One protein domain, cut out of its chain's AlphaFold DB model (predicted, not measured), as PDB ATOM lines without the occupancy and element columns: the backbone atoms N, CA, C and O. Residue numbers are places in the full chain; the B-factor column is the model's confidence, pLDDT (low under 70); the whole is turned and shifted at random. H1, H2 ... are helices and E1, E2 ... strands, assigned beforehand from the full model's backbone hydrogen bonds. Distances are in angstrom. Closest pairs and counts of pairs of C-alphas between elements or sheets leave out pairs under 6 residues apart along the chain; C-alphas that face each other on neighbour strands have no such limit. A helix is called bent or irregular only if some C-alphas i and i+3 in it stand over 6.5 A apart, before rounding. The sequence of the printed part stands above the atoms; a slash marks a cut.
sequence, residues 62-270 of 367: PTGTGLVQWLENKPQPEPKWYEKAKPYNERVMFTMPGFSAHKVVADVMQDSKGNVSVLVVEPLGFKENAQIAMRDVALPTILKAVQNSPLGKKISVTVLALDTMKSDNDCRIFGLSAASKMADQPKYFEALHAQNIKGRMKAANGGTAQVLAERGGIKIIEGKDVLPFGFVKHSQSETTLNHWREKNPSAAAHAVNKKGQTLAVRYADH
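This is residues 62 to 270 of the 367 residues of an uncharacterized protein of Rhizobacter sp. Root1221 (UniProt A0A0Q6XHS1). A twisted six-stranded sheet is covered on both faces, by H3 and H4 on one and by H1 and the bent helix H2 on the other, in three layers. The short helices H5, H6 and H7 form a loose group beyond one end of this body, and the link of residues 73 to 87 reaches out at the opposite end. The printed part has 209 residues with seven named helices and six named strands, in the order H1 E1 E2 E3 H2 E4 H3 H4 E5 E6 H5 H6 H7; the class is mixed, helices and strands. The mixed sheet runs E1 E2 E3 E4 E6 E5. The whole is compact, with a radius of gyration of the C-alphas of 17.1 A, and elongated, spanning 56 by 36 by 30 A.

H1, residues 67 to 72, begins at C-alpha 67 (-45.196, -15.293, 35.271). E1, residues 88 to 95, is 22.0 A long, E2, 103 to 110, 22.5 A, and E3, 116 to 122, 19.1 A. H2, residues 128 to 148, was assigned as one helix by its hydrogen bonds but is bent, with C-alphas 136 and 139 6.7 A apart; its arms H2a, 128 to 136, and H2b, 139 to 148, stand at 16 degrees. E4 is 155 to 161, H3 171 to 183 with 18.4 A, H4 186 to 197 with 16.4 A, E5 211 to 215, E6 218 to 222, H5 238 to 247, H6 249 to 252 and H7 263 to 268, ending at C-alpha 268 (-17.577, -38.813, 41.625).

E1, E2 and E3 form a meander, each strand the antiparallel neighbour of the one before; N 90 and O 108 are 3.0 A apart, N 117 and O 109 2.8 A. E3, H2 and E4 make a strand-helix-strand unit, two parallel neighbour strands with a helix between, its crossover right-handed; N 118 and O 156 are 2.8 A apart. H3 is over E2, along it at 10 degrees on the local plane; the closest C-alphas are those of Val 105 and Gly 175, 5.2 A. H1 and H2b only just touch, with 3 pairs of C-alphas within 8 A, the closest Val 68 and Ala 145, 6.2 A. H5 and H7 are close but not clearly touching, the C-alphas of Glu 238 and Tyr 267 being closest at 7.7 A. Every O i to N i+4 pair is within hydrogen-bond range in H1, H2a, H2b, H3, H4, H5 and H7; H6 is too short for one.

The C-alphas of Trp 81 and Asp 269 are farthest apart, 58.0 A. The printed part has no cut. The links H1 to E1, H4 to E5 and E6 to H5 are long. The pLDDT is under 70 at residues 76 to 85 and 128 to 129.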
ATOM      1  N   PRO A  62     -40.539 -14.497  26.984       87.31
ATOM      2  CA  PRO A  62     -39.683 -13.375  26.631       87.31
ATOM      3  C   PRO A  62     -39.256 -12.578  27.865       87.31
ATOM      4  O   PRO A  62     -39.942 -12.546  28.892       87.31
ATOM      5  N   THR A  63     -38.115 -11.902  27.767       79.06
ATOM      6  CA  THR A  63     -37.675 -10.964  28.805       79.06
ATOM      7  C   THR A  63     -38.717  -9.856  28.975       79.06
ATOM      8  O   THR A  63     -39.194  -9.291  27.997       79.06
ATOM      9  N   GLY A  64     -39.095  -9.565  30.223       76.44
ATOM     10  CA  GLY A  64     -40.129  -8.578  30.555       76.44
ATOM     11  C   GLY A  64     -41.548  -9.145  30.670       76.44
ATOM     12  O   GLY A  64     -42.375  -8.536  31.342       76.44
ATOM     13  N   THR A  65     -41.834 -10.330  30.116       82.38
ATOM     14  CA  THR A  65     -43.117 -11.013  30.352       82.38
ATOM     15  C   THR A  65     -43.087 -11.734  31.698       82.38
ATOM     16  O   THR A  65     -42.306 -12.664  31.915       82.38
ATOM     17  N   GLY A  66     -43.945 -11.300  32.622       86.19
ATOM     18  CA  GLY A  66     -44.029 -11.875  33.962       86.19
ATOM     19  C   GLY A  66     -44.802 -13.196  34.005       86.19
ATOM     20  O   GLY A  66     -45.739 -13.411  33.239       86.19
ATOM     21  N   LEU A  67     -44.465 -14.054  34.974       92.50
ATOM     22  CA  LEU A  67     -45.196 -15.293  35.271       92.50
ATOM     23  C   LEU A  67     -46.709 -15.053  35.421       92.50
ATOM     24  O   LEU A  67     -47.507 -15.783  34.848       92.50
ATOM     25  N   VAL A  68     -47.105 -14.030  36.185       91.94
ATOM     26  CA  VAL A  68     -48.526 -13.756  36.459       91.94
ATOM     27  C   VAL A  68     -49.261 -13.287  35.204       91.94
ATOM     28  O   VAL A  68     -50.340 -13.792  34.923       91.94
ATOM     29  N   GLN A  69     -48.640 -12.430  34.391       91.25
ATOM     30  CA  GLN A  69     -49.196 -12.020  33.098       91.25
ATOM     31  C   GLN A  69     -49.422 -13.230  32.174       91.25
ATOM     32  O   GLN A  69     -50.438 -13.327  31.492       91.25
ATOM     33  N   TRP A  70     -48.494 -14.193  32.166       93.75
ATOM     34  CA  TRP A  70     -48.674 -15.433  31.411       93.75
ATOM     35  C   TRP A  70     -49.833 -16.290  31.944       93.75
ATOM     36  O   TRP A  70     -50.556 -16.876  31.141       93.75
ATOM     37  N   LEU A  71     -50.039 -16.344  33.267       92.12
ATOM     38  CA  LEU A  71     -51.179 -17.042  33.880       92.12
ATOM     39  C   LEU A  71     -52.518 -16.397  33.509       92.12
ATOM     40  O   LEU A  71     -53.487 -17.108  33.258       92.12
ATOM     41  N   GLU A  72     -52.575 -15.068  33.451       89.31
ATOM     42  CA  GLU A  72     -53.784 -14.317  33.090       89.31
ATOM     43  C   GLU A  72     -54.223 -14.573  31.648       89.31
ATOM     44  O   GLU A  72     -55.417 -14.637  31.370       89.31
ATOM     45  N   ASN A  73     -53.263 -14.816  30.753       87.25
ATOM     46  CA  ASN A  73     -53.531 -15.172  29.361       87.25
ATOM     47  C   ASN A  73     -53.985 -16.633  29.180       87.25
ATOM     48  O   ASN A  73     -54.308 -17.041  28.062       87.25
ATOM     49  N   LYS A  74     -53.988 -17.454  30.240       85.62
ATOM     50  CA  LYS A  74     -54.527 -18.817  30.163       85.62
ATOM     51  C   LYS A  74     -56.053 -18.788  30.121       85.62
ATOM     52  O   LYS A  74     -56.649 -17.932  30.773       85.62
ATOM     53  N   PRO A  75     -56.698 -19.739  29.413       72.25
ATOM     54  CA  PRO A  75     -58.148 -19.869  29.434       72.25
ATOM     55  C   PRO A  75     -58.657 -19.968  30.872       72.25
ATOM     56  O   PRO A  75     -58.330 -20.910  31.599       72.25
ATOM     57  N   GLN A  76     -59.443 -18.977  31.280       68.25
ATOM     58  CA  GLN A  76     -60.080 -18.964  32.588       68.25
ATOM     59  C   GLN A  76     -61.420 -19.699  32.514       68.25
ATOM     60  O   GLN A  76     -62.049 -19.705  31.455       68.25
ATOM     61  N   PRO A  77     -61.872 -20.342  33.605       62.09
ATOM     62  CA  PRO A  77     -63.240 -20.841  33.667       62.09
ATOM     63  C   PRO A  77     -64.218 -19.695  33.387       62.09
ATOM     64  O   PRO A  77     -64.217 -18.694  34.105       62.09
ATOM     65  N   GLU A  78     -65.046 -19.848  32.355       58.00
ATOM     66  CA  GLU A  78     -66.181 -18.961  32.110       58.00
ATOM     67  C   GLU A  78     -67.107 -18.972  33.343       58.00
ATOM     68  O   GLU A  78     -67.323 -20.030  33.939       58.00
ATOM     69  N   PRO A  79     -67.711 -17.837  33.733       51.75
ATOM     70  CA  PRO A  79     -68.620 -17.748  34.880       51.75
ATOM     71  C   PRO A  79     -69.984 -18.433  34.651       51.75
ATOM     72  O   PRO A  79     -70.976 -18.090  35.296       51.75
ATOM     73  N   LYS A  80     -70.068 -19.422  33.754       54.47
ATOM     74  CA  LYS A  80     -71.253 -20.267  33.615       54.47
ATOM     75  C   LYS A  80     -71.283 -21.248  34.781       54.47
ATOM     76  O   LYS A  80     -70.350 -22.014  34.996       54.47
ATOM     77  N   TRP A  81     -72.395 -21.250  35.505       54.59
ATOM     78  CA  TRP A  81     -72.675 -22.014  36.728       54.59
ATOM     79  C   TRP A  81     -72.512 -23.550  36.627       54.59
ATOM     80  O   TRP A  81     -72.733 -24.247  37.616       54.59
ATOM     81  N   TYR A  82     -72.103 -24.090  35.474       52.06
ATOM     82  CA  TYR A  82     -71.915 -25.520  35.221       52.06
ATOM     83  C   TYR A  82     -70.575 -25.903  34.562       52.06
ATOM     84  O   TYR A  82     -70.263 -27.095  34.506       52.06
ATOM     85  N   GLU A  83     -69.747 -24.961  34.092       56.00
ATOM     86  CA  GLU A  83     -68.473 -25.306  33.444       56.00
ATOM     87  C   GLU A  83     -67.337 -25.358  34.474       56.00
ATOM     88  O   GLU A  83     -66.848 -24.346  34.974       56.00
ATOM     89  N   LYS A  84     -66.907 -26.578  34.825       60.19
ATOM     90  CA  LYS A  84     -65.691 -26.772  35.624       60.19
ATOM     91  C   LYS A  84     -64.504 -26.193  34.861       60.19
ATOM     92  O   LYS A  84     -64.359 -26.430  33.663       60.19
ATOM     93  N   ALA A  85     -63.614 -25.516  35.581       67.38
ATOM     94  CA  ALA A  85     -62.338 -25.091  35.031       67.38
ATOM     95  C   ALA A  85     -61.618 -26.292  34.407       67.38
ATOM     96  O   ALA A  85     -61.457 -27.314  35.078       67.38
ATOM     97  N   LYS A  86     -61.197 -26.177  33.140       74.25
ATOM     98  CA  LYS A  86     -60.425 -27.228  32.475       74.25
ATOM     99  C   LYS A  86     -59.062 -27.321  33.167       74.25
ATOM    100  O   LYS A  86     -58.291 -26.364  33.072       74.25
ATOM    101  N   PRO A  87     -58.751 -28.425  33.868       82.94
ATOM    102  CA  PRO A  87     -57.458 -28.563  34.512       82.94
ATOM    103  C   PRO A  87     -56.357 -28.543  33.458       82.94
ATOM    104  O   PRO A  87     -56.501 -29.136  32.383       82.94
ATOM    105  N   TYR A  88     -55.250 -27.890  33.775       89.12
ATOM    106  CA  TYR A  88     -54.039 -27.969  32.975       89.12
ATOM    107  C   TYR A  88     -52.833 -28.168  33.880       89.12
ATOM    108  O   TYR A  88     -52.848 -27.811  35.058       89.12
ATOM    109  N   ASN A  89     -51.799 -28.763  33.299       93.56
ATOM    110  CA  ASN A  89     -50.480 -28.885  33.888       93.56
ATOM    111  C   ASN A  89     -49.464 -28.592  32.778       93.56
ATOM    112  O   ASN A  89     -49.462 -29.265  31.740       93.56
ATOM    113  N   GLU A  90     -48.675 -27.544  32.976       95.94
ATOM    114  CA  GLU A  90     -47.700 -27.028  32.016       95.94
ATOM    115  C   GLU A  90     -46.468 -26.516  32.757       95.94
ATOM    116  O   GLU A  90     -46.520 -26.231  33.955       95.94
ATOM    117  N   ARG A  91     -45.352 -26.374  32.039       98.25
ATOM    118  CA  ARG A  91     -44.146 -25.761  32.590       98.25
ATOM    119  C   ARG A  91     -43.880 -24.429  31.921       98.25
ATOM    120  O   ARG A  91     -44.149 -24.233  30.737       98.25
ATOM    121  N   VAL A  92     -43.294 -23.516  32.678       98.00
ATOM    122  CA  VAL A  92     -42.907 -22.206  32.167       98.00
ATOM    123  C   VAL A  92     -41.526 -21.830  32.674       98.00
ATOM    124  O   VAL A  92     -41.246 -21.936  33.864       98.00
ATOM    125  N   MET A  93     -40.653 -21.403  31.767       97.94
ATOM    126  CA  MET A  93     -39.358 -20.822  32.093       97.94
ATOM    127  C   MET A  93     -39.435 -19.308  31.944       97.94
ATOM    128  O   MET A  93     -39.848 -18.807  30.900       97.94
ATOM    129  N   PHE A  94     -39.028 -18.573  32.972       95.81
ATOM    130  CA  PHE A  94     -39.134 -17.116  33.013       95.81
ATOM    131  C   PHE A  94     -37.954 -16.498  33.765       95.81
ATOM    132  O   PHE A  94     -37.201 -17.198  34.443       95.81
ATOM    133  N   THR A  95     -37.763 -15.188  33.612       93.12
ATOM    134  CA  THR A  95     -36.733 -14.455  34.361       93.12
ATOM    135  C   THR A  95     -37.225 -14.195  35.780       93.12
ATOM    136  O   THR A  95     -38.296 -13.612  35.957       93.12
ATOM    137  N   MET A  96     -36.456 -14.610  36.787       91.50
ATOM    138  CA  MET A  96     -36.791 -14.335  38.186       91.50
ATOM    139  C   MET A  96     -36.832 -12.815  38.423       91.50
ATOM    140  O   MET A  96     -35.861 -12.129  38.093       91.50
ATOM    141  N   PRO A  97     -37.912 -12.252  38.999       89.44
ATOM    142  CA  PRO A  97     -37.967 -10.821  39.266       89.44
ATOM    143  C   PRO A  97     -36.826 -10.357  40.177       89.44
ATOM    144  O   PRO A  97     -36.501 -11.019  41.159       89.44
ATOM    145  N   GLY A  98     -36.222  -9.215  39.850       81.94
ATOM    146  CA  GLY A  98     -35.034  -8.703  40.544       81.94
ATOM    147  C   GLY A  98     -33.699  -9.202  39.993       81.94
ATOM    148  O   GLY A  98     -32.656  -8.752  40.453       81.94
ATOM    149  N   PHE A  99     -33.725 -10.068  38.978       82.31
ATOM    150  CA  PHE A  99     -32.542 -10.527  38.259       82.31
ATOM    151  C   PHE A  99     -32.663 -10.148  36.781       82.31
ATOM    152  O   PHE A  99     -33.737 -10.255  36.192       82.31
ATOM    153  N   SER A 100     -31.568  -9.703  36.165       74.50
ATOM    154  CA  SER A 100     -31.571  -9.254  34.765       74.50
ATOM    155  C   SER A 100     -31.663 -10.413  33.768       74.50
ATOM    156  O   SER A 100     -32.379 -10.310  32.774       74.50
ATOM    157  N   ALA A 101     -30.981 -11.529  34.046       82.69
ATOM    158  CA  ALA A 101     -30.867 -12.664  33.122       82.69
ATOM    159  C   ALA A 101     -31.139 -14.042  33.757       82.69
ATOM    160  O   ALA A 101     -31.215 -15.037  33.039       82.69
ATOM    161  N   HIS A 102     -31.329 -14.123  35.081       90.00
ATOM    162  CA  HIS A 102     -31.477 -15.401  35.787       90.00
ATOM    163  C   HIS A 102     -32.799 -16.094  35.444       90.00
ATOM    164  O   HIS A 102     -33.882 -15.603  35.786       90.00
ATOM    165  N   LYS A 103     -32.716 -17.235  34.754       92.88
ATOM    166  CA  LYS A 103     -33.878 -18.037  34.363       92.88
ATOM    167  C   LYS A 103     -34.181 -19.106  35.406       92.88
ATOM    168  O   LYS A 103     -33.313 -19.874  35.810       92.88
ATOM    169  N   VAL A 104     -35.459 -19.208  35.750       95.44
ATOM    170  CA  VAL A 104     -36.025 -20.286  36.566       95.44
ATOM    171  C   VAL A 104     -37.140 -20.986  35.812       95.44
ATOM    172  O   VAL A 104     -37.712 -20.427  34.874       95.44
ATOM    173  N   VAL A 105     -37.472 -22.203  36.233       98.06
ATOM    174  CA  VAL A 105     -38.616 -22.946  35.701       98.06
ATOM    175  C   VAL A 105     -39.672 -23.138  36.779       98.06
ATOM    176  O   VAL A 105     -39.339 -23.363  37.938       98.06
ATOM    177  N   ALA A 106     -40.942 -23.092  36.398       98.50
ATOM    178  CA  ALA A 106     -42.050 -23.478  37.252       98.50
ATOM    179  C   ALA A 106     -42.870 -24.614  36.643       98.50
ATOM    180  O   ALA A 106     -43.115 -24.622  35.435       98.50
ATOM    181  N   ASP A 107     -43.332 -25.522  37.503       98.50
ATOM    182  CA  ASP A 107     -44.504 -26.354  37.227       98.50
ATOM    183  C   ASP A 107     -45.752 -25.563  37.615       98.50
ATOM    184  O   ASP A 107     -45.809 -24.973  38.703       98.50
ATOM    185  N   VAL A 108     -46.731 -25.516  36.719       97.69
ATOM    186  CA  VAL A 108     -47.981 -24.789  36.914       97.69
ATOM    187  C   VAL A 108     -49.135 -25.746  36.710       97.69
ATOM    188  O   VAL A 108     -49.274 -26.351  35.647       97.69
ATOM    189  N   MET A 109     -50.006 -25.821  37.712       95.75
ATOM    190  CA  MET A 109     -51.217 -26.625  37.661       95.75
ATOM    191  C   MET A 109     -52.434 -25.790  38.037       95.75
ATOM    192  O   MET A 109     -52.418 -25.107  39.061       95.75
ATOM    193  N   GLN A 110     -53.507 -25.915  37.262       93.06
ATOM    194  CA  GLN A 110     -54.832 -25.452  37.653       93.06
ATOM    195  C   GLN A 110     -55.727 -26.644  37.989       93.06
ATOM    196  O   GLN A 110     -55.851 -27.574  37.190       93.06
ATOM    197  N   ASP A 111     -56.350 -26.624  39.167       90.75
ATOM    198  CA  ASP A 111     -57.309 -27.653  39.572       90.75
ATOM    199  C   ASP A 111     -58.717 -27.397  38.998       90.75
ATOM    200  O   ASP A 111     -59.018 -26.352  38.417       90.75
ATOM    201  N   SER A 112     -59.630 -28.350  39.196       85.56
ATOM    202  CA  SER A 112     -61.016 -28.240  38.718       85.56
ATOM    203  C   SER A 112     -61.849 -27.157  39.422       85.56
ATOM    204  O   SER A 112     -62.978 -26.900  39.011       85.56
ATOM    205  N   LYS A 113     -61.344 -26.566  40.513       86.00
ATOM    206  CA  LYS A 113     -61.962 -25.449  41.248       86.00
ATOM    207  C   LYS A 113     -61.392 -24.093  40.797       86.00
ATOM    208  O   LYS A 113     -61.835 -23.044  41.271       86.00
ATOM    209  N   GLY A 114     -60.429 -24.109  39.875       88.06
ATOM    210  CA  GLY A 114     -59.731 -22.931  39.379       88.06
ATOM    211  C   GLY A 114     -58.623 -22.433  40.305       88.06
ATOM    212  O   GLY A 114     -58.159 -21.316  40.108       88.06
ATOM    213  N   ASN A 115     -58.205 -23.206  41.316       92.56
ATOM    214  CA  ASN A 115     -57.004 -22.871  42.080       92.56
ATOM    215  C   ASN A 115     -55.780 -23.121  41.207       92.56
ATOM    216  O   ASN A 115     -55.650 -24.189  40.608       92.56
ATOM    217  N   VAL A 116     -54.877 -22.150  41.172       94.94
ATOM    218  CA  VAL A 116     -53.629 -22.201  40.420       94.94
ATOM    219  C   VAL A 116     -52.490 -22.400  41.404       94.94
ATOM    220  O   VAL A 116     -52.257 -21.592  42.299       94.94
ATOM    221  N   SER A 117     -51.744 -23.478  41.231       97.25
ATOM    222  CA  SER A 117     -50.533 -23.741  41.987       97.25
ATOM    223  C   SER A 117     -49.316 -23.555  41.103       97.25
ATOM    224  O   SER A 117     -49.198 -24.205  40.070       97.25
ATOM    225  N   VAL A 118     -48.360 -22.768  41.584       97.94
ATOM    226  CA  VAL A 118     -47.061 -22.551  40.948       97.94
ATOM    227  C   VAL A 118     -45.953 -23.062  41.863       97.94
ATOM    228  O   VAL A 118     -45.828 -22.616  43.006       97.94
ATOM    229  N   LEU A 119     -45.147 -23.987  41.349       98.44
ATOM    230  CA  LEU A 119     -43.962 -24.526  42.012       98.44
ATOM    231  C   LEU A 119     -42.723 -24.125  41.212       98.44
ATOM    232  O   LEU A 119     -42.398 -24.760  40.210       98.44
ATOM    233  N   VAL A 120     -42.045 -23.060  41.638       98.00
ATOM    234  CA  VAL A 120     -40.823 -22.561  40.996       98.00
ATOM    235  C   VAL A 120     -39.633 -23.373  41.500       98.00
ATOM    236  O   VAL A 120     -39.435 -23.472  42.704       98.00
ATOM    237  N   VAL A 121     -38.822 -23.933  40.607       97.75
ATOM    238  CA  VAL A 121     -37.552 -24.580  40.953       97.75
ATOM    239  C   VAL A 121     -36.413 -23.608  40.697       97.75
ATOM    240  O   VAL A 121     -36.155 -23.213  39.559       97.75
ATOM    241  N   GLU A 122     -35.732 -23.251  41.781       95.12
ATOM    242  CA  GLU A 122     -34.586 -22.353  41.797       95.12
ATOM    243  C   GLU A 122     -33.311 -23.189  41.990       95.12
ATOM    244  O   GLU A 122     -33.102 -23.738  43.078       95.12
ATOM    245  N   PRO A 123     -32.470 -23.359  40.950       94.12
ATOM    246  CA  PRO A 123     -31.240 -24.133  41.074       94.12
ATOM    247  C   PRO A 123     -30.183 -23.458  41.959       94.12
ATOM    248  O   PRO A 123     -29.318 -24.164  42.488       94.12
ATOM    249  N   LEU A 124     -30.233 -22.132  42.138       88.88
ATOM    250  CA  LEU A 124     -29.402 -21.428  43.113       88.88
ATOM    251  C   LEU A 124     -29.825 -21.759  44.547       88.88
ATOM    252  O   LEU A 124     -30.918 -22.249  44.836       88.88
ATOM    253  N   GLY A 125     -28.908 -21.516  45.474       80.31
ATOM    254  CA  GLY A 125     -29.196 -21.578  46.898       80.31
ATOM    255  C   GLY A 125     -29.720 -20.254  47.429       80.31
ATOM    256  O   GLY A 125     -29.534 -19.195  46.835       80.31
ATOM    257  N   PHE A 126     -30.299 -20.307  48.621       75.50
ATOM    258  CA  PHE A 126     -30.649 -19.121  49.392       75.50
ATOM    259  C   PHE A 126     -29.459 -18.747  50.303       75.50
ATOM    260  O   PHE A 126     -29.491 -19.006  51.502       75.50
ATOM    261  N   LYS A 127     -28.365 -18.206  49.736       73.00
ATOM    262  CA  LYS A 127     -27.154 -17.735  50.465       73.00
ATOM    263  C   LYS A 127     -27.062 -16.207  50.468       73.00
ATOM    264  O   LYS A 127     -27.610 -15.603  49.558       73.00
ATOM    265  N   GLU A 128     -26.412 -15.605  51.468       62.62
ATOM    266  CA  GLU A 128     -26.519 -14.179  51.873       62.62
ATOM    267  C   GLU A 128     -26.900 -13.176  50.761       62.62
ATOM    268  O   GLU A 128     -27.974 -12.581  50.827       62.62
ATOM    269  N   ASN A 129     -26.113 -13.047  49.686       64.56
ATOM    270  CA  ASN A 129     -26.420 -12.101  48.599       64.56
ATOM    271  C   ASN A 129     -27.665 -12.484  47.768       64.56
ATOM    272  O   ASN A 129     -28.471 -11.624  47.412       64.56
ATOM    273  N   ALA A 130     -27.858 -13.776  47.488       70.31
ATOM    274  CA  ALA A 130     -29.052 -14.285  46.812       70.31
ATOM    275  C   ALA A 130     -30.302 -14.187  47.706       70.31
ATOM    276  O   ALA A 130     -31.402 -13.993  47.190       70.31
ATOM    277  N   GLN A 131     -30.145 -14.266  49.036       75.69
ATOM    278  CA  GLN A 131     -31.259 -14.089  49.973       75.69
ATOM    279  C   GLN A 131     -31.853 -12.692  49.874       75.69
ATOM    280  O   GLN A 131     -33.071 -12.565  49.827       75.69
ATOM    281  N   ILE A 132     -31.005 -11.658  49.815       77.00
ATOM    282  CA  ILE A 132     -31.451 -10.264  49.714       77.00
ATOM    283  C   ILE A 132     -32.238 -10.067  48.418       77.00
ATOM    284  O   ILE A 132     -33.394  -9.655  48.468       77.00
ATOM    285  N   ALA A 133     -31.676 -10.442  47.265       82.19
ATOM    286  CA  ALA A 133     -32.367 -10.296  45.981       82.19
ATOM    287  C   ALA A 133     -33.713 -11.051  45.954       82.19
ATOM    288  O   ALA A 133     -34.740 -10.508  45.542       82.19
ATOM    289  N   MET A 134     -33.744 -12.283  46.465       85.88
ATOM    290  CA  MET A 134     -34.964 -13.091  46.501       85.88
ATOM    291  C   MET A 134     -36.010 -12.562  47.498       85.88
ATOM    292  O   MET A 134     -37.193 -12.480  47.165       85.88
ATOM    293  N   ARG A 135     -35.604 -12.188  48.717       85.81
ATOM    294  CA  ARG A 135     -36.503 -11.725  49.789       85.81
ATOM    295  C   ARG A 135     -37.001 -10.302  49.558       85.81
ATOM    296  O   ARG A 135     -38.177 -10.027  49.802       85.81
ATOM    297  N   ASP A 136     -36.118  -9.420  49.105       87.25
ATOM    298  CA  ASP A 136     -36.367  -7.978  49.068       87.25
ATOM    299  C   ASP A 136     -36.815  -7.501  47.683       87.25
ATOM    300  O   ASP A 136     -37.438  -6.444  47.583       87.25
ATOM    301  N   VAL A 137     -36.596  -8.301  46.628       89.06
ATOM    302  CA  VAL A 137     -37.020  -7.959  45.260       89.06
ATOM    303  C   VAL A 137     -37.942  -9.010  44.652       89.06
ATOM    304  O   VAL A 137     -39.059  -8.667  44.255       89.06
ATOM    305  N   ALA A 138     -37.545 -10.285  44.610       90.31
ATOM    306  CA  ALA A 138     -38.327 -11.307  43.912       90.31
ATOM    307  C   ALA A 138     -39.687 -11.562  44.581       90.31
ATOM    308  O   ALA A 138     -40.731 -11.390  43.947       90.31
ATOM    309  N   LEU A 139     -39.698 -11.906  45.876       92.25
ATOM    310  CA  LEU A 139     -40.927 -12.173  46.631       92.25
ATOM    311  C   LEU A 139     -41.916 -10.992  46.612       92.25
ATOM    312  O   LEU A 139     -43.085 -11.225  46.303       92.25
ATOM    313  N   PRO A 140     -41.510  -9.735  46.888       93.62
ATOM    314  CA  PRO A 140     -42.416  -8.587  46.829       93.62
ATOM    315  C   PRO A 140     -42.979  -8.356  45.429       93.62
ATOM    316  O   PRO A 140     -44.155  -8.023  45.297       93.62
ATOM    317  N   THR A 141     -42.163  -8.556  44.391       93.38
ATOM    318  CA  THR A 141     -42.585  -8.365  42.997       93.38
ATOM    319  C   THR A 141     -43.612  -9.415  42.584       93.38
ATOM    320  O   THR A 141     -44.654  -9.061  42.030       93.38
ATOM    321  N   ILE A 142     -43.369 -10.690  42.910       93.81
ATOM    322  CA  ILE A 142     -44.331 -11.771  42.651       93.81
ATOM    323  C   ILE A 142     -45.609 -11.529  43.458       93.81
ATOM    324  O   ILE A 142     -46.697 -11.624  42.899       93.81
ATOM    325  N   LEU A 143     -45.501 -11.161  44.740       94.75
ATOM    326  CA  LEU A 143     -46.660 -10.878  45.590       94.75
ATOM    327  C   LEU A 143     -47.517  -9.750  45.020       94.75
ATOM    328  O   LEU A 143     -48.727  -9.914  44.902       94.75
ATOM    329  N   LYS A 144     -46.898  -8.632  44.629       94.69
ATOM    330  CA  LYS A 144     -47.601  -7.500  44.018       94.69
ATOM    331  C   LYS A 144     -48.305  -7.915  42.727       94.69
ATOM    332  O   LYS A 144     -49.461  -7.560  42.527       94.69
ATOM    333  N   ALA A 145     -47.632  -8.686  41.871       93.06
ATOM    334  CA  ALA A 145     -48.231  -9.189  40.640       93.06
ATOM    335  C   ALA A 145     -49.434 -10.104  40.931       93.06
ATOM    336  O   ALA A 145     -50.496  -9.912  40.350       93.06
ATOM    337  N   VAL A 146     -49.307 -11.036  41.882       93.81
ATOM    338  CA  VAL A 146     -50.407 -11.919  42.305       93.81
ATOM    339  C   VAL A 146     -51.574 -11.120  42.889       93.81
ATOM    340  O   VAL A 146     -52.717 -11.377  42.530       93.81
ATOM    341  N   GLN A 147     -51.315 -10.135  43.752       93.38
ATOM    342  CA  GLN A 147     -52.356  -9.302  44.370       93.38
ATOM    343  C   GLN A 147     -53.120  -8.449  43.356       93.38
ATOM    344  O   GLN A 147     -54.319  -8.236  43.527       93.38
ATOM    345  N   ASN A 148     -52.440  -7.986  42.308       92.50
ATOM    346  CA  ASN A 148     -53.047  -7.203  41.234       92.50
ATOM    347  C   ASN A 148     -53.770  -8.069  40.194       92.50
ATOM    348  O   ASN A 148     -54.502  -7.535  39.363       92.50
ATOM    349  N   SER A 149     -53.569  -9.387  40.229       90.00
ATOM    350  CA  SER A 149     -54.183 -10.303  39.282       90.00
ATOM    351  C   SER A 149     -55.655 -10.557  39.611       90.00
ATOM    352  O   SER A 149     -55.982 -10.806  40.777       90.00
ATOM    353  N   PRO A 150     -56.546 -10.652  38.606       86.31
ATOM    354  CA  PRO A 150     -57.908 -11.160  38.800       86.31
ATOM    355  C   PRO A 150     -57.948 -12.562  39.430       86.31
ATOM    356  O   PRO A 150     -58.932 -12.947  40.062       86.31
ATOM    357  N   LEU A 151     -56.860 -13.328  39.297       82.19
ATOM    358  CA  LEU A 151     -56.705 -14.664  39.868       82.19
ATOM    359  C   LEU A 151     -56.206 -14.656  41.317       82.19
ATOM    360  O   LEU A 151     -56.130 -15.721  41.925       82.19
ATOM    361  N   GLY A 152     -55.863 -13.497  41.888       78.75
ATOM    362  CA  GLY A 152     -54.942 -13.380  43.021       78.75
ATOM    363  C   GLY A 152     -55.201 -14.320  44.200       78.75
ATOM    364  O   GLY A 152     -54.297 -15.034  44.625       78.75
ATOM    365  N   LYS A 153     -56.444 -14.415  44.690       82.19
ATOM    366  CA  LYS A 153     -56.790 -15.300  45.829       82.19
ATOM    367  C   LYS A 153     -56.709 -16.800  45.514       82.19
ATOM    368  O   LYS A 153     -56.734 -17.611  46.435       82.19
ATOM    369  N   LYS A 154     -56.660 -17.167  44.235       89.12
ATOM    370  CA  LYS A 154     -56.591 -18.548  43.749       89.12
ATOM    371  C   LYS A 154     -55.169 -18.979  43.390       89.12
ATOM    372  O   LYS A 154     -54.977 -20.162  43.129       89.12
ATOM    373  N   ILE A 155     -54.189 -18.071  43.377       94.25
ATOM    374  CA  ILE A 155     -52.795 -18.402  43.063       94.25
ATOM    375  C   ILE A 155     -52.034 -18.731  44.354       94.25
ATOM    376  O   ILE A 155     -51.940 -17.915  45.265       94.25
ATOM    377  N   SER A 156     -51.430 -19.916  44.410       95.94
ATOM    378  CA  SER A 156     -50.463 -20.316  45.439       95.94
ATOM    379  C   SER A 156     -49.080 -20.467  44.816       95.94
ATOM    380  O   SER A 156     -48.908 -21.266  43.895       95.94
ATOM    381  N   VAL A 157     -48.084 -19.738  45.321       96.88
ATOM    382  CA  VAL A 157     -46.708 -19.767  44.795       96.88
ATOM    383  C   VAL A 157     -45.738 -20.254  45.868       96.88
ATOM    384  O   VAL A 157     -45.662 -19.675  46.950       96.88
ATOM    385  N   THR A 158     -44.957 -21.279  45.532       97.44
ATOM    386  CA  THR A 158     -43.814 -21.730  46.335       97.44
ATOM    387  C   THR A 158     -42.568 -21.819  45.461       97.44
ATOM    388  O   THR A 158     -42.615 -22.364  44.359       97.44
ATOM    389  N   VAL A 159     -41.446 -21.307  45.968       96.25
ATOM    390  CA  VAL A 159     -40.112 -21.442  45.379       96.25
ATOM    391  C   VAL A 159     -39.337 -22.530  46.123       96.25
ATOM    392  O   VAL A 159     -39.200 -22.487  47.344       96.25
ATOM    393  N   LEU A 160     -38.826 -23.505  45.380       96.38
ATOM    394  CA  LEU A 160     -38.044 -24.646  45.840       96.38
ATOM    395  C   LEU A 160     -36.562 -24.346  45.576       96.38
ATOM    396  O   LEU A 160     -36.081 -24.565  44.463       96.38
ATOM    397  N   ALA A 161     -35.852 -23.814  46.574       95.00
ATOM    398  CA  ALA A 161     -34.434 -23.471  46.448       95.00
ATOM    399  C   ALA A 161     -33.561 -24.721  46.618       95.00
ATOM    400  O   ALA A 161     -33.657 -25.404  47.634       95.00
ATOM    401  N   LEU A 162     -32.722 -25.040  45.632       93.81
ATOM    402  CA  LEU A 162     -31.977 -26.303  45.598       93.81
ATOM    403  C   LEU A 162     -30.507 -26.179  45.993       93.81
ATOM    404  O   LEU A 162     -29.934 -27.144  46.492       93.81
ATOM    405  N   ASP A 163     -29.872 -25.028  45.777       93.56
ATOM    406  CA  ASP A 163     -28.421 -24.868  45.959       93.56
ATOM    407  C   ASP A 163     -27.583 -25.882  45.144       93.56
ATOM    408  O   ASP A 163     -26.480 -26.271  45.540       93.56
ATOM    409  N   THR A 164     -28.094 -26.335  43.998       94.81
ATOM    410  CA  THR A 164     -27.410 -27.272  43.089       94.81
ATOM    411  C   THR A 164     -26.456 -26.576  42.128       94.81
ATOM    412  O   THR A 164     -25.476 -27.190  41.714       94.81
ATOM    413  N   MET A 165     -26.722 -25.313  41.791       92.88
ATOM    414  CA  MET A 165     -25.894 -24.505  40.899       92.88
ATOM    415  C   MET A 165     -24.963 -23.591  41.707       92.88
ATOM    416  O   MET A 165     -25.397 -22.915  42.639       92.88
ATOM    417  N   LYS A 166     -23.674 -23.617  41.366       88.31
ATOM    418  CA  LYS A 166     -22.574 -22.801  41.908       88.31
ATOM    419  C   LYS A 166     -21.946 -21.888  40.858       88.31
ATOM    420  O   LYS A 166     -21.317 -20.907  41.222       88.31
ATOM    421  N   SER A 167     -22.086 -22.238  39.585       86.38
ATOM    422  CA  SER A 167     -21.751 -21.388  38.444       86.38
ATOM    423  C   SER A 167     -22.766 -20.259  38.268       86.38
ATOM    424  O   SER A 167     -23.950 -20.460  38.538       86.38
ATOM    425  N   ASP A 168     -22.352 -19.155  37.658       82.25
ATOM    426  CA  ASP A 168     -23.252 -18.026  37.391       82.25
ATOM    427  C   ASP A 168     -24.121 -18.217  36.130       82.25
ATOM    428  O   ASP A 168     -25.184 -17.615  36.018       82.25
ATOM    429  N   ASN A 169     -23.705 -19.092  35.205       86.88
ATOM    430  CA  ASN A 169     -24.201 -19.105  33.817       86.88
ATOM    431  C   ASN A 169     -24.885 -20.421  33.388       86.88
ATOM    432  O   ASN A 169     -25.164 -20.625  32.214       86.88
ATOM    433  N   ASP A 170     -25.160 -21.355  34.308       92.56
ATOM    434  CA  ASP A 170     -25.813 -22.638  33.967       92.56
ATOM    435  C   ASP A 170     -27.349 -22.616  34.179       92.56
ATOM    436  O   ASP A 170     -28.012 -23.649  34.022       92.56
ATOM    437  N   CYS A 171     -27.944 -21.467  34.543       94.25
ATOM    438  CA  CYS A 171     -29.335 -21.384  35.025       94.25
ATOM    439  C   CYS A 171     -30.359 -21.958  34.030       94.25
ATOM    440  O   CYS A 171     -31.250 -22.717  34.416       94.25
ATOM    441  N   ARG A 172     -30.182 -21.682  32.731       96.12
ATOM    442  CA  ARG A 172     -31.048 -22.159  31.639       96.12
ATOM    443  C   ARG A 172     -30.995 -23.680  31.489       96.12
ATOM    444  O   ARG A 172     -32.039 -24.323  31.371       96.12
ATOM    445  N   ILE A 173     -29.801 -24.271  31.558       98.12
ATOM    446  CA  ILE A 173     -29.607 -25.723  31.429       98.12
ATOM    447  C   ILE A 173     -30.140 -26.456  32.662       98.12
ATOM    448  O   ILE A 173     -30.811 -27.486  32.529       98.12
ATOM    449  N   PHE A 174     -29.921 -25.906  33.860       98.00
ATOM    450  CA  PHE A 174     -30.552 -26.416  35.080       98.00
ATOM    451  C   PHE A 174     -32.078 -26.336  34.998       98.00
ATOM    452  O   PHE A 174     -32.748 -27.326  35.300       98.00
ATOM    453  N   GLY A 175     -32.626 -25.207  34.542       97.75
ATOM    454  CA  GLY A 175     -34.061 -25.016  34.347       97.75
ATOM    455  C   GLY A 175     -34.661 -26.031  33.369       97.75
ATOM    456  O   GLY A 175     -35.671 -26.658  33.680       97.75
ATOM    457  N   LEU A 176     -34.014 -26.274  32.226       98.44
ATOM    458  CA  LEU A 176     -34.477 -27.260  31.242       98.44
ATOM    459  C   LEU A 176     -34.406 -28.701  31.777       98.44
ATOM    460  O   LEU A 176     -35.322 -29.507  31.568       98.44
ATOM    461  N   SER A 177     -33.347 -29.020  32.529       98.38
ATOM    462  CA  SER A 177     -33.236 -30.300  33.232       98.38
ATOM    463  C   SER A 177     -34.353 -30.466  34.259       98.38
ATOM    464  O   SER A 177     -35.017 -31.502  34.269       98.38
ATOM    465  N   ALA A 178     -34.607 -29.455  35.091       98.38
ATOM    466  CA  ALA A 178     -35.678 -29.473  36.081       98.38
ATOM    467  C   ALA A 178     -37.058 -29.637  35.424       98.38
ATOM    468  O   ALA A 178     -37.811 -30.515  35.841       98.38
ATOM    469  N   ALA A 179     -37.347 -28.908  34.340       98.44
ATOM    470  CA  ALA A 179     -38.586 -29.044  33.567       98.44
ATOM    471  C   ALA A 179     -38.814 -30.489  33.098       98.44
ATOM    472  O   ALA A 179     -39.892 -31.059  33.261       98.44
ATOM    473  N   SER A 180     -37.757 -31.111  32.565       97.56
ATOM    474  CA  SER A 180     -37.795 -32.507  32.126       97.56
ATOM    475  C   SER A 180     -38.107 -33.450  33.294       97.56
ATOM    476  O   SER A 180     -38.886 -34.386  33.146       97.56
ATOM    477  N   LYS A 181     -37.528 -33.204  34.479       96.88
ATOM    478  CA  LYS A 181     -37.765 -34.033  35.672       96.88
ATOM    479  C   LYS A 181     -39.160 -33.858  36.259       96.88
ATOM    480  O   LYS A 181     -39.699 -34.831  36.778       96.88
ATOM    481  N   MET A 182     -39.740 -32.667  36.150       97.50
ATOM    482  CA  MET A 182     -41.139 -32.431  36.496       97.50
ATOM    483  C   MET A 182     -42.066 -33.270  35.605       97.50
ATOM    484  O   MET A 182     -42.910 -34.011  36.104       97.50
ATOM    485  N   ALA A 183     -41.839 -33.227  34.288       96.38
ATOM    486  CA  ALA A 183     -42.631 -33.963  33.305       96.38
ATOM    487  C   ALA A 183     -42.491 -35.494  33.413       96.38
ATOM    488  O   ALA A 183     -43.451 -36.213  33.131       96.38
ATOM    489  N   ASP A 184     -41.324 -35.987  33.847       94.88
ATOM    490  CA  ASP A 184     -41.072 -37.408  34.126       94.88
ATOM    491  C   ASP A 184     -41.827 -37.912  35.378       94.88
ATOM    492  O   ASP A 184     -41.951 -39.121  35.576       94.88
ATOM    493  N   GLN A 185     -42.303 -37.013  36.250       93.88
ATOM    494  CA  GLN A 185     -42.897 -37.356  37.548       93.88
ATOM    495  C   GLN A 185     -44.236 -36.642  37.813       93.88
ATOM    496  O   GLN A 185     -44.409 -36.017  38.866       93.88
ATOM    497  N   PRO A 186     -45.227 -36.764  36.910       93.69
ATOM    498  CA  PRO A 186     -46.454 -35.970  36.969       93.69
ATOM    499  C   PRO A 186     -47.242 -36.195  38.265       93.69
ATOM    500  O   PRO A 186     -47.600 -35.234  38.932       93.69
ATOM    501  N   LYS A 187     -47.412 -37.451  38.704       94.81
ATOM    502  CA  LYS A 187     -48.144 -37.782  39.944       94.81
ATOM    503  C   LYS A 187     -47.496 -37.197  41.200       94.81
ATOM    504  O   LYS A 187     -48.182 -36.820  42.147       94.81
ATOM    505  N   TYR A 188     -46.165 -37.150  41.221       94.69
ATOM    506  CA  TYR A 188     -45.428 -36.575  42.337       94.69
ATOM    507  C   TYR A 188     -45.660 -35.058  42.398       94.69
ATOM    508  O   TYR A 188     -45.982 -34.524  43.459       94.69
ATOM    509  N   PHE A 189     -45.603 -34.375  41.249       96.31
ATOM    510  CA  PHE A 189     -45.891 -32.943  41.168       96.31
ATOM    511  C   PHE A 189     -47.365 -32.613  41.430       96.31
ATOM    512  O   PHE A 189     -47.634 -31.661  42.153       96.31
ATOM    513  N   GLU A 190     -48.323 -33.422  40.973       95.75
ATOM    514  CA  GLU A 190     -49.746 -33.283  41.332       95.75
ATOM    515  C   GLU A 190     -49.951 -33.301  42.857       95.75
ATOM    516  O   GLU A 190     -50.666 -32.460  43.412       95.75
ATOM    517  N   ALA A 191     -49.272 -34.211  43.564       95.62
ATOM    518  CA  ALA A 191     -49.318 -34.269  45.022       95.62
ATOM    519  C   ALA A 191     -48.670 -33.039  45.684       95.62
ATOM    520  O   ALA A 191     -49.179 -32.558  46.702       95.62
ATOM    521  N   LEU A 192     -47.578 -32.507  45.122       96.88
ATOM    522  CA  LEU A 192     -46.973 -31.256  45.591       96.88
ATOM    523  C   LEU A 192     -47.880 -30.047  45.337       96.88
ATOM    524  O   LEU A 192     -48.031 -29.202  46.216       96.88
ATOM    525  N   HIS A 193     -48.551 -29.976  44.190       97.62
ATOM    526  CA  HIS A 193     -49.515 -28.919  43.895       97.62
ATOM    527  C   HIS A 193     -50.684 -28.927  44.882       97.62
ATOM    528  O   HIS A 193     -51.044 -27.885  45.430       97.62
ATOM    529  N   ALA A 194     -51.231 -30.106  45.190       96.00
ATOM    530  CA  ALA A 194     -52.287 -30.243  46.192       96.00
ATOM    531  C   ALA A 194     -51.838 -29.792  47.597       96.00
ATOM    532  O   ALA A 194     -52.650 -29.279  48.370       96.00
ATOM    533  N   GLN A 195     -50.562 -29.980  47.941       95.94
ATOM    534  CA  GLN A 195     -49.970 -29.487  49.188       95.94
ATOM    535  C   GLN A 195     -49.778 -27.968  49.179       95.94
ATOM    536  O   GLN A 195     -50.109 -27.301  50.164       95.94
ATOM    537  N   ASN A 196     -49.302 -27.418  48.062       96.88
ATOM    538  CA  ASN A 196     -49.071 -25.989  47.890       96.88
ATOM    539  C   ASN A 196     -50.374 -25.183  47.963       96.88
ATOM    540  O   ASN A 196     -50.430 -24.205  48.700       96.88
ATOM    541  N   ILE A 197     -51.451 -25.648  47.317       95.06
ATOM    542  CA  ILE A 197     -52.794 -25.032  47.408       95.06
ATOM    543  C   ILE A 197     -53.296 -24.993  48.858       95.06
ATOM    544  O   ILE A 197     -53.973 -24.059  49.275       95.06
ATOM    545  N   LYS A 198     -52.952 -26.007  49.661       93.06
ATOM    546  CA  LYS A 198     -53.298 -26.069  51.091       93.06
ATOM    547  C   LYS A 198     -52.341 -25.264  51.980       93.06
ATOM    548  O   LYS A 198     -52.539 -25.232  53.193       93.06
ATOM    549  N   GLY A 199     -51.280 -24.682  51.417       90.25
ATOM    550  CA  GLY A 199     -50.249 -23.931  52.134       90.25
ATOM    551  C   GLY A 199     -49.334 -24.775  53.032       90.25
ATOM    552  O   GLY A 199     -48.640 -24.211  53.886       90.25
ATOM    553  N   ARG A 200     -49.328 -26.110  52.875       87.69
ATOM    554  CA  ARG A 200     -48.619 -27.065  53.751       87.69
ATOM    555  C   ARG A 200     -47.761 -28.034  52.934       87.69
ATOM    556  O   ARG A 200     -48.206 -29.135  52.620       87.69
ATOM    557  N   MET A 201     -46.536 -27.619  52.620       92.19
ATOM    558  CA  MET A 201     -45.543 -28.445  51.926       92.19
ATOM    559  C   MET A 201     -44.823 -29.375  52.906       92.19
ATOM    560  O   MET A 201     -44.294 -28.927  53.928       92.19
ATOM    561  N   LYS A 202     -44.793 -30.668  52.587       90.38
ATOM    562  CA  LYS A 202     -44.042 -31.677  53.334       90.38
ATOM    563  C   LYS A 202     -42.699 -31.959  52.669       90.38
ATOM    564  O   LYS A 202     -42.590 -31.965  51.445       90.38
ATOM    565  N   ALA A 203     -41.699 -32.226  53.495       87.69
ATOM    566  CA  ALA A 203     -40.454 -32.843  53.078       87.69
ATOM    567  C   ALA A 203     -40.684 -34.318  52.699       87.69
ATOM    568  O   ALA A 203     -41.659 -34.949  53.116       87.69
ATOM    569  N   ALA A 204     -39.759 -34.886  51.930       80.50
ATOM    570  CA  ALA A 204     -39.783 -36.266  51.459       80.50
ATOM    571  C   ALA A 204     -39.779 -37.292  52.606       80.50
ATOM    572  O   ALA A 204     -40.357 -38.367  52.472       80.50
ATOM    573  N   ASN A 205     -39.201 -36.941  53.758       80.00
ATOM    574  CA  ASN A 205     -39.229 -37.760  54.973       80.00
ATOM    575  C   ASN A 205     -40.566 -37.691  55.746       80.00
ATOM    576  O   ASN A 205     -40.673 -38.247  56.836       80.00
ATOM    577  N   GLY A 206     -41.575 -36.988  55.221       83.31
ATOM    578  CA  GLY A 206     -42.891 -36.820  55.837       83.31
ATOM    579  C   GLY A 206     -43.002 -35.651  56.824       83.31
ATOM    580  O   GLY A 206     -44.123 -35.309  57.211       83.31
ATOM    581  N   GLY A 207     -41.882 -35.021  57.194       86.25
ATOM    582  CA  GLY A 207     -41.845 -33.813  58.022       86.25
ATOM    583  C   GLY A 207     -42.305 -32.556  57.278       86.25
ATOM    584  O   GLY A 207     -42.641 -32.592  56.095       86.25
ATOM    585  N   THR A 208     -42.323 -31.414  57.964       87.44
ATOM    586  CA  THR A 208     -42.611 -30.112  57.337       87.44
ATOM    587  C   THR A 208     -41.385 -29.618  56.576       87.44
ATOM    588  O   THR A 208     -40.277 -29.663  57.110       87.44
ATOM    589  N   ALA A 209     -41.570 -29.133  55.345       90.38
ATOM    590  CA  ALA A 209     -40.472 -28.534  54.592       90.38
ATOM    591  C   ALA A 209     -39.990 -27.241  55.269       90.38
ATOM    592  O   ALA A 209     -40.802 -26.418  55.700       90.38
ATOM    593  N   GLN A 210     -38.673 -27.054  55.356       92.19
ATOM    594  CA  GLN A 210     -38.091 -25.866  55.974       92.19
ATOM    595  C   GLN A 210     -38.419 -24.616  55.150       92.19
ATOM    596  O   GLN A 210     -38.093 -24.546  53.967       92.19
ATOM    597  N   VAL A 211     -39.027 -23.613  55.787       93.12
ATOM    598  CA  VAL A 211     -39.262 -22.295  55.185       93.12
ATOM    599  C   VAL A 211     -38.019 -21.432  55.380       93.12
ATOM    600  O   VAL A 211     -37.557 -21.251  56.502       93.12
ATOM    601  N   LEU A 212     -37.481 -20.914  54.278       92.12
ATOM    602  CA  LEU A 212     -36.299 -20.050  54.245       92.12
ATOM    603  C   LEU A 212     -36.689 -18.566  54.247       92.12
ATOM    604  O   LEU A 212     -36.004 -17.739  54.839       92.12
ATOM    605  N   ALA A 213     -37.809 -18.235  53.598       92.56
ATOM    606  CA  ALA A 213     -38.425 -16.914  53.622       92.56
ATOM    607  C   ALA A 213     -39.915 -17.015  53.271       92.56
ATOM    608  O   ALA A 213     -40.330 -17.907  52.530       92.56
ATOM    609  N   GLU A 214     -40.720 -16.076  53.761       93.19
ATOM    610  CA  GLU A 214     -42.146 -15.991  53.445       93.19
ATOM    611  C   GLU A 214     -42.598 -14.532  53.369       93.19
ATOM    612  O   GLU A 214     -42.185 -13.697  54.176       93.19
ATOM    613  N   ARG A 215     -43.464 -14.219  52.398       92.19
ATOM    614  CA  ARG A 215     -44.123 -12.913  52.301       92.19
ATOM    615  C   ARG A 215     -45.515 -13.056  51.698       92.19
ATOM    616  O   ARG A 215     -45.658 -13.507  50.567       92.19
ATOM    617  N   GLY A 216     -46.542 -12.646  52.444       87.50
ATOM    618  CA  GLY A 216     -47.926 -12.621  51.953       87.50
ATOM    619  C   GLY A 216     -48.434 -13.975  51.441       87.50
ATOM    620  O   GLY A 216     -49.171 -14.007  50.463       87.50
ATOM    621  N   GLY A 217     -48.002 -15.081  52.059       87.25
ATOM    622  CA  GLY A 217     -48.363 -16.446  51.660       87.25
ATOM    623  C   GLY A 217     -47.507 -17.055  50.543       87.25
ATOM    624  O   GLY A 217     -47.653 -18.243  50.265       87.25
ATOM    625  N   ILE A 218     -46.591 -16.292  49.932       93.12
ATOM    626  CA  ILE A 218     -45.582 -16.823  49.005       93.12
ATOM    627  C   ILE A 218     -44.369 -17.277  49.808       93.12
ATOM    628  O   ILE A 218     -43.828 -16.502  50.602       93.12
ATOM    629  N   LYS A 219     -43.931 -18.519  49.589       94.00
ATOM    630  CA  LYS A 219     -42.871 -19.159  50.379       94.00
ATOM    631  C   LYS A 219     -41.659 -19.495  49.525       94.00
ATOM    632  O   LYS A 219     -41.802 -19.962  48.398       94.00
ATOM    633  N   ILE A 220     -40.473 -19.326  50.094       94.31
ATOM    634  CA  ILE A 220     -39.242 -19.979  49.643       94.31
ATOM    635  C   ILE A 220     -38.955 -21.082  50.650       94.31
ATOM    636  O   ILE A 220     -38.856 -20.808  51.848       94.31
ATOM    637  N   ILE A 221     -38.833 -22.315  50.180       94.31
ATOM    638  CA  ILE A 221     -38.547 -23.474  51.026       94.31
ATOM    639  C   ILE A 221     -37.282 -24.193  50.566       94.31
ATOM    640  O   ILE A 221     -36.848 -24.047  49.421       94.31
ATOM    641  N   GLU A 222     -36.710 -24.988  51.467       93.31
ATOM    642  CA  GLU A 222     -35.583 -25.870  51.177       93.31
ATOM    643  C   GLU A 222     -36.026 -26.980  50.213       93.31
ATOM    644  O   GLU A 222     -36.654 -27.972  50.592       93.31
ATOM    645  N   GLY A 223     -35.731 -26.793  48.928       93.94
ATOM    646  CA  GLY A 223     -36.162 -27.680  47.856       93.94
ATOM    647  C   GLY A 223     -35.489 -29.048  47.920       93.94
ATOM    648  O   GLY A 223     -36.090 -30.025  47.473       93.94
ATOM    649  N   LYS A 224     -34.283 -29.147  48.503       90.88
ATOM    650  CA  LYS A 224     -33.563 -30.425  48.676       90.88
ATOM    651  C   LYS A 224     -34.301 -31.393  49.596       90.88
ATOM    652  O   LYS A 224     -34.170 -32.604  49.444       90.88
ATOM    653  N   ASP A 225     -35.083 -30.863  50.528       89.19
ATOM    654  CA  ASP A 225     -35.854 -31.666  51.473       89.19
ATOM    655  C   ASP A 225     -37.126 -32.218  50.830       89.19
ATOM    656  O   ASP A 225     -37.699 -33.179  51.331       89.19
ATOM    657  N   VAL A 226     -37.579 -31.612  49.732       92.88
ATOM    658  CA  VAL A 226     -38.822 -31.967  49.048       92.88
ATOM    659  C   VAL A 226     -38.511 -32.825  47.831       92.88
ATOM    660  O   VAL A 226     -39.004 -33.942  47.730       92.88
ATOM    661  N   LEU A 227     -37.677 -32.326  46.919       94.56
ATOM    662  CA  LEU A 227     -37.561 -32.840  45.562       94.56
ATOM    663  C   LEU A 227     -36.766 -34.160  45.454       94.56
ATOM    664  O   LEU A 227     -35.784 -34.385  46.166       94.56
ATOM    665  N   PRO A 228     -37.144 -35.037  44.505       93.06
ATOM    666  CA  PRO A 228     -36.511 -36.336  44.301       93.06
ATOM    667  C   PRO A 228     -35.121 -36.212  43.664       93.06
ATOM    668  O   PRO A 228     -34.765 -35.180  43.087       93.06
ATOM    669  N   PHE A 229     -34.351 -37.312  43.672       92.38
ATOM    670  CA  PHE A 229     -32.946 -37.329  43.229       92.38
ATOM    671  C   PHE A 229     -32.735 -36.750  41.824       92.38
ATOM    672  O   PHE A 229     -31.671 -36.214  41.523       92.38
ATOM    673  N   GLY A 230     -33.747 -36.847  40.952       93.81
ATOM    674  CA  GLY A 230     -33.718 -36.321  39.591       93.81
ATOM    675  C   GLY A 230     -33.295 -34.851  39.508       93.81
ATOM    676  O   GLY A 230     -32.597 -34.496  38.561       93.81
ATOM    677  N   PHE A 231     -33.647 -34.043  40.512       96.06
ATOM    678  CA  PHE A 231     -33.346 -32.608  40.582       96.06
ATOM    679  C   PHE A 231     -31.938 -32.301  41.103       96.06
ATOM    680  O   PHE A 231     -31.410 -31.230  40.834       96.06
ATOM    681  N   VAL A 232     -31.291 -33.252  41.782       95.75
ATOM    682  CA  VAL A 232     -29.933 -33.089  42.328       95.75
ATOM    683  C   VAL A 232     -28.869 -33.862  41.538       95.75
ATOM    684  O   VAL A 232     -27.680 -33.720  41.803       95.75
ATOM    685  N   LYS A 233     -29.253 -34.620  40.496       95.25
ATOM    686  CA  LYS A 233     -28.331 -35.376  39.614       95.25
ATOM    687  C   LYS A 233     -27.213 -34.550  38.982       95.25
ATOM    688  O   LYS A 233     -26.207 -35.133  38.572       95.25
ATOM    689  N   HIS A 234     -27.429 -33.246  38.846       96.94
ATOM    690  CA  HIS A 234     -26.494 -32.302  38.246       96.94
ATOM    691  C   HIS A 234     -25.937 -31.300  39.266       96.94
ATOM    692  O   HIS A 234     -25.358 -30.302  38.857       96.94
ATOM    693  N   SER A 235     -26.091 -31.557  40.573       96.44
ATOM    694  CA  SER A 235     -25.500 -30.710  41.612       96.44
ATOM    695  C   SER A 235     -24.005 -30.520  41.367       96.44
ATOM    696  O   SER A 235     -23.273 -31.500  41.219       96.44
ATOM    697  N   GLN A 236     -23.563 -29.266  41.372       95.38
ATOM    698  CA  GLN A 236     -22.157 -28.876  41.291       95.38
ATOM    699  C   GLN A 236     -21.449 -28.962  42.650       95.38
ATOM    700  O   GLN A 236     -20.233 -28.821  42.693       95.38
ATOM    701  N   SER A 237     -22.177 -29.208  43.747       91.81
ATOM    702  CA  SER A 237     -21.617 -29.310  45.098       91.81
ATOM    703  C   SER A 237     -21.927 -30.644  45.761       91.81
ATOM    704  O   SER A 237     -23.078 -31.084  45.818       91.81
ATOM    705  N   GLU A 238     -20.880 -31.243  46.322       93.50
ATOM    706  CA  GLU A 238     -20.957 -32.446  47.146       93.50
ATOM    707  C   GLU A 238     -21.722 -32.188  48.446       93.50
ATOM    708  O   GLU A 238     -22.555 -32.999  48.830       93.50
ATOM    709  N   THR A 239     -21.528 -31.030  49.081       92.38
ATOM    710  CA  THR A 239     -22.260 -30.637  50.295       92.38
ATOM    711  C   THR A 239     -23.771 -30.633  50.067       92.38
ATOM    712  O   THR A 239     -24.512 -31.218  50.855       92.38
ATOM    713  N   THR A 240     -24.231 -30.057  48.951       92.44
ATOM    714  CA  THR A 240     -25.644 -30.085  48.536       92.44
ATOM    715  C   THR A 240     -26.159 -31.523  48.400       92.44
ATOM    716  O   THR A 240     -27.274 -31.830  48.821       92.44
ATOM    717  N   LEU A 241     -25.347 -32.428  47.841       93.25
ATOM    718  CA  LEU A 241     -25.712 -33.840  47.716       93.25
ATOM    719  C   LEU A 241     -25.752 -34.557  49.062       93.25
ATOM    720  O   LEU A 241     -26.664 -35.347  49.285       93.25
ATOM    721  N   ASN A 242     -24.790 -34.297  49.944       93.00
ATOM    722  CA  ASN A 242     -24.732 -34.898  51.273       93.00
ATOM    723  C   ASN A 242     -25.986 -34.533  52.073       93.00
ATOM    724  O   ASN A 242     -26.670 -35.439  52.545       93.00
ATOM    725  N   HIS A 243     -26.363 -33.248  52.080       91.00
ATOM    726  CA  HIS A 243     -27.620 -32.777  52.671       91.00
ATOM    727  C   HIS A 243     -28.818 -33.546  52.108       91.00
ATOM    728  O   HIS A 243     -29.635 -34.078  52.857       91.00
ATOM    729  N   TRP A 244     -28.926 -33.647  50.778       93.06
ATOM    730  CA  TRP A 244     -30.038 -34.369  50.158       93.06
ATOM    731  C   TRP A 244     -30.078 -35.842  50.597       93.06
ATOM    732  O   TRP A 244     -31.153 -36.356  50.903       93.06
ATOM    733  N   ARG A 245     -28.925 -36.523  50.680       91.12
ATOM    734  CA  ARG A 245     -28.843 -37.933  51.107       91.12
ATOM    735  C   ARG A 245     -29.251 -38.126  52.563       91.12
ATOM    736  O   ARG A 245     -29.962 -39.082  52.852       91.12
ATOM    737  N   GLU A 246     -28.849 -37.227  53.455       89.25
ATOM    738  CA  GLU A 246     -29.229 -37.267  54.875       89.25
ATOM    739  C   GLU A 246     -30.747 -37.171  55.062       89.25
ATOM    740  O   GLU A 246     -31.322 -37.838  55.920       89.25
ATOM    741  N   LYS A 247     -31.417 -36.383  54.216       85.56
ATOM    742  CA  LYS A 247     -32.879 -36.227  54.230       85.56
ATOM    743  C   LYS A 247     -33.619 -37.322  53.462       85.56
ATOM    744  O   LYS A 247     -34.818 -37.495  53.663       85.56
ATOM    745  N   ASN A 248     -32.914 -38.074  52.615       86.06
ATOM    746  CA  ASN A 248     -33.471 -39.101  51.736       86.06
ATOM    747  C   ASN A 248     -32.665 -40.423  51.790       86.06
ATOM    748  O   ASN A 248     -32.266 -40.932  50.736       86.06
ATOM    749  N   PRO A 249     -32.423 -41.017  52.978       83.19
ATOM    750  CA  PRO A 249     -31.470 -42.121  53.134       83.19
ATOM    751  C   PRO A 249     -31.851 -43.354  52.305       83.19
ATOM    752  O   PRO A 249     -31.004 -43.917  51.612       83.19
ATOM    753  N   SER A 250     -33.136 -43.723  52.278       82.62
ATOM    754  CA  SER A 250     -33.611 -44.853  51.470       82.62
ATOM    755  C   SER A 250     -33.421 -44.602  49.972       82.62
ATOM    756  O   SER A 250     -33.003 -45.495  49.245       82.62
ATOM    757  N   ALA A 251     -33.676 -43.383  49.485       83.69
ATOM    758  CA  ALA A 251     -33.533 -43.052  48.066       83.69
ATOM    759  C   ALA A 251     -32.063 -42.915  47.629       83.69
ATOM    760  O   ALA A 251     -31.747 -43.165  46.468       83.69
ATOM    761  N   ALA A 252     -31.157 -42.564  48.546       83.38
ATOM    762  CA  ALA A 252     -29.738 -42.365  48.259       83.38
ATOM    763  C   ALA A 252     -29.009 -43.634  47.782       83.38
ATOM    764  O   ALA A 252     -28.052 -43.529  47.013       83.38
ATOM    765  N   ALA A 253     -29.475 -44.813  48.205       82.56
ATOM    766  CA  ALA A 253     -28.911 -46.104  47.813       82.56
ATOM    767  C   ALA A 253     -29.393 -46.602  46.435       82.56
ATOM    768  O   ALA A 253     -28.824 -47.545  45.891       82.56
ATOM    769  N   HIS A 254     -30.426 -45.984  45.853       87.69
ATOM    770  CA  HIS A 254     -31.004 -46.441  44.592       87.69
ATOM    771  C   HIS A 254     -30.203 -45.977  43.370       87.69
ATOM    772  O   HIS A 254     -29.560 -44.920  43.361       87.69
ATOM    773  N   ALA A 255     -30.293 -46.761  42.294       90.75
ATOM    774  CA  ALA A 255     -29.726 -46.395  41.007       90.75
ATOM    775  C   ALA A 255     -30.419 -45.143  40.434       90.75
ATOM    776  O   ALA A 255     -31.642 -45.084  40.312       90.75
ATOM    777  N   VAL A 256     -29.627 -44.150  40.021       88.88
ATOM    778  CA  VAL A 256     -30.114 -42.876  39.460       88.88
ATOM    779  C   VAL A 256     -30.035 -42.820  37.931       88.88
ATOM    780  O   VAL A 256     -30.377 -41.799  37.312       88.88
ATOM    781  N   ASN A 257     -29.529 -43.877  37.293       87.94
ATOM    782  CA  ASN A 257     -29.416 -44.000  35.842       87.94
ATOM    783  C   ASN A 257     -29.408 -45.467  35.376       87.94
ATOM    784  O   ASN A 257     -29.319 -46.397  36.169       87.94
ATOM    785  N   LYS A 258     -29.445 -45.652  34.050       88.62
ATOM    786  CA  LYS A 258     -29.388 -46.967  33.392       88.62
ATOM    787  C   LYS A 258     -28.046 -47.700  33.561       88.62
ATOM    788  O   LYS A 258     -27.970 -48.872  33.232       88.62
ATOM    789  N   LYS A 259     -27.001 -47.026  34.063       90.62
ATOM    790  CA  LYS A 259     -25.696 -47.636  34.374       90.62
ATOM    791  C   LYS A 259     -25.661 -48.263  35.776       90.62
ATOM    792  O   LYS A 259     -24.595 -48.664  36.222       90.62
ATOM    793  N   GLY A 260     -26.784 -48.276  36.500       91.69
ATOM    794  CA  GLY A 260     -26.852 -48.816  37.862       91.69
ATOM    795  C   GLY A 260     -26.134 -47.966  38.916       91.69
ATOM    796  O   GLY A 260     -25.944 -48.420  40.036       91.69
ATOM    797  N   GLN A 261     -25.723 -46.737  38.588       93.25
ATOM    798  CA  GLN A 261     -24.942 -45.900  39.503       93.25
ATOM    799  C   GLN A 261     -25.832 -45.252  40.560       93.25
ATOM    800  O   GLN A 261     -26.908 -44.751  40.231       93.25
ATOM    801  N   THR A 262     -25.344 -45.162  41.797       93.50
ATOM    802  CA  THR A 262     -25.929 -44.290  42.826       93.50
ATOM    803  C   THR A 262     -25.618 -42.818  42.535       93.50
ATOM    804  O   THR A 262     -24.797 -42.487  41.672       93.50
ATOM    805  N   LEU A 263     -26.258 -41.902  43.268       92.69
ATOM    806  CA  LEU A 263     -26.000 -40.465  43.130       92.69
ATOM    807  C   LEU A 263     -24.549 -40.093  43.480       92.69
ATOM    808  O   LEU A 263     -23.959 -39.254  42.803       92.69
ATOM    809  N   ALA A 264     -23.971 -40.739  44.498       92.00
ATOM    810  CA  ALA A 264     -22.595 -40.506  44.932       92.00
ATOM    811  C   ALA A 264     -21.577 -40.956  43.874       92.00
ATOM    812  O   ALA A 264     -20.715 -40.171  43.489       92.00
ATOM    813  N   VAL A 265     -21.737 -42.176  43.341       94.69
ATOM    814  CA  VAL A 265     -20.882 -42.699  42.259       94.69
ATOM    815  C   VAL A 265     -20.983 -41.801  41.030       94.69
ATOM    816  O   VAL A 265     -19.975 -41.369  40.480       94.69
ATOM    817  N   ARG A 266     -22.209 -41.422  40.644       95.38
ATOM    818  CA  ARG A 266     -22.415 -40.506  39.522       95.38
ATOM    819  C   ARG A 266     -21.711 -39.163  39.733       95.38
ATOM    820  O   ARG A 266     -21.170 -38.633  38.765       95.38
ATOM    821  N   TYR A 267     -21.772 -38.584  40.931       95.62
ATOM    822  CA  TYR A 267     -21.094 -37.319  41.220       95.62
ATOM    823  C   TYR A 267     -19.576 -37.468  41.109       95.62
ATOM    824  O   TYR A 267     -18.949 -36.652  40.440       95.62
ATOM    825  N   ALA A 268     -19.008 -38.529  41.692       95.62
ATOM    826  CA  ALA A 268     -17.577 -38.813  41.625       95.62
ATOM    827  C   ALA A 268     -17.073 -38.907  40.173       95.62
ATOM    828  O   ALA A 268     -16.101 -38.243  39.832       95.62
ATOM    829  N   ASP A 269     -17.804 -39.595  39.289       96.06
ATOM    830  CA  ASP A 269     -17.478 -39.713  37.854       96.06
ATOM    831  C   ASP A 269     -17.466 -38.381  37.082       96.06
ATOM    832  O   ASP A 269     -17.009 -38.307  35.938       96.06
ATOM    833  N   HIS A 270     -18.067 -37.336  37.649       96.25
ATOM    834  CA  HIS A 270     -18.151 -36.009  37.037       96.25
ATOM    835  C   HIS A 270     -17.366 -34.960  37.817       96.25
ATOM    836  O   HIS A 270     -17.335 -33.801  37.395       96.25
TER     837      HIS A 270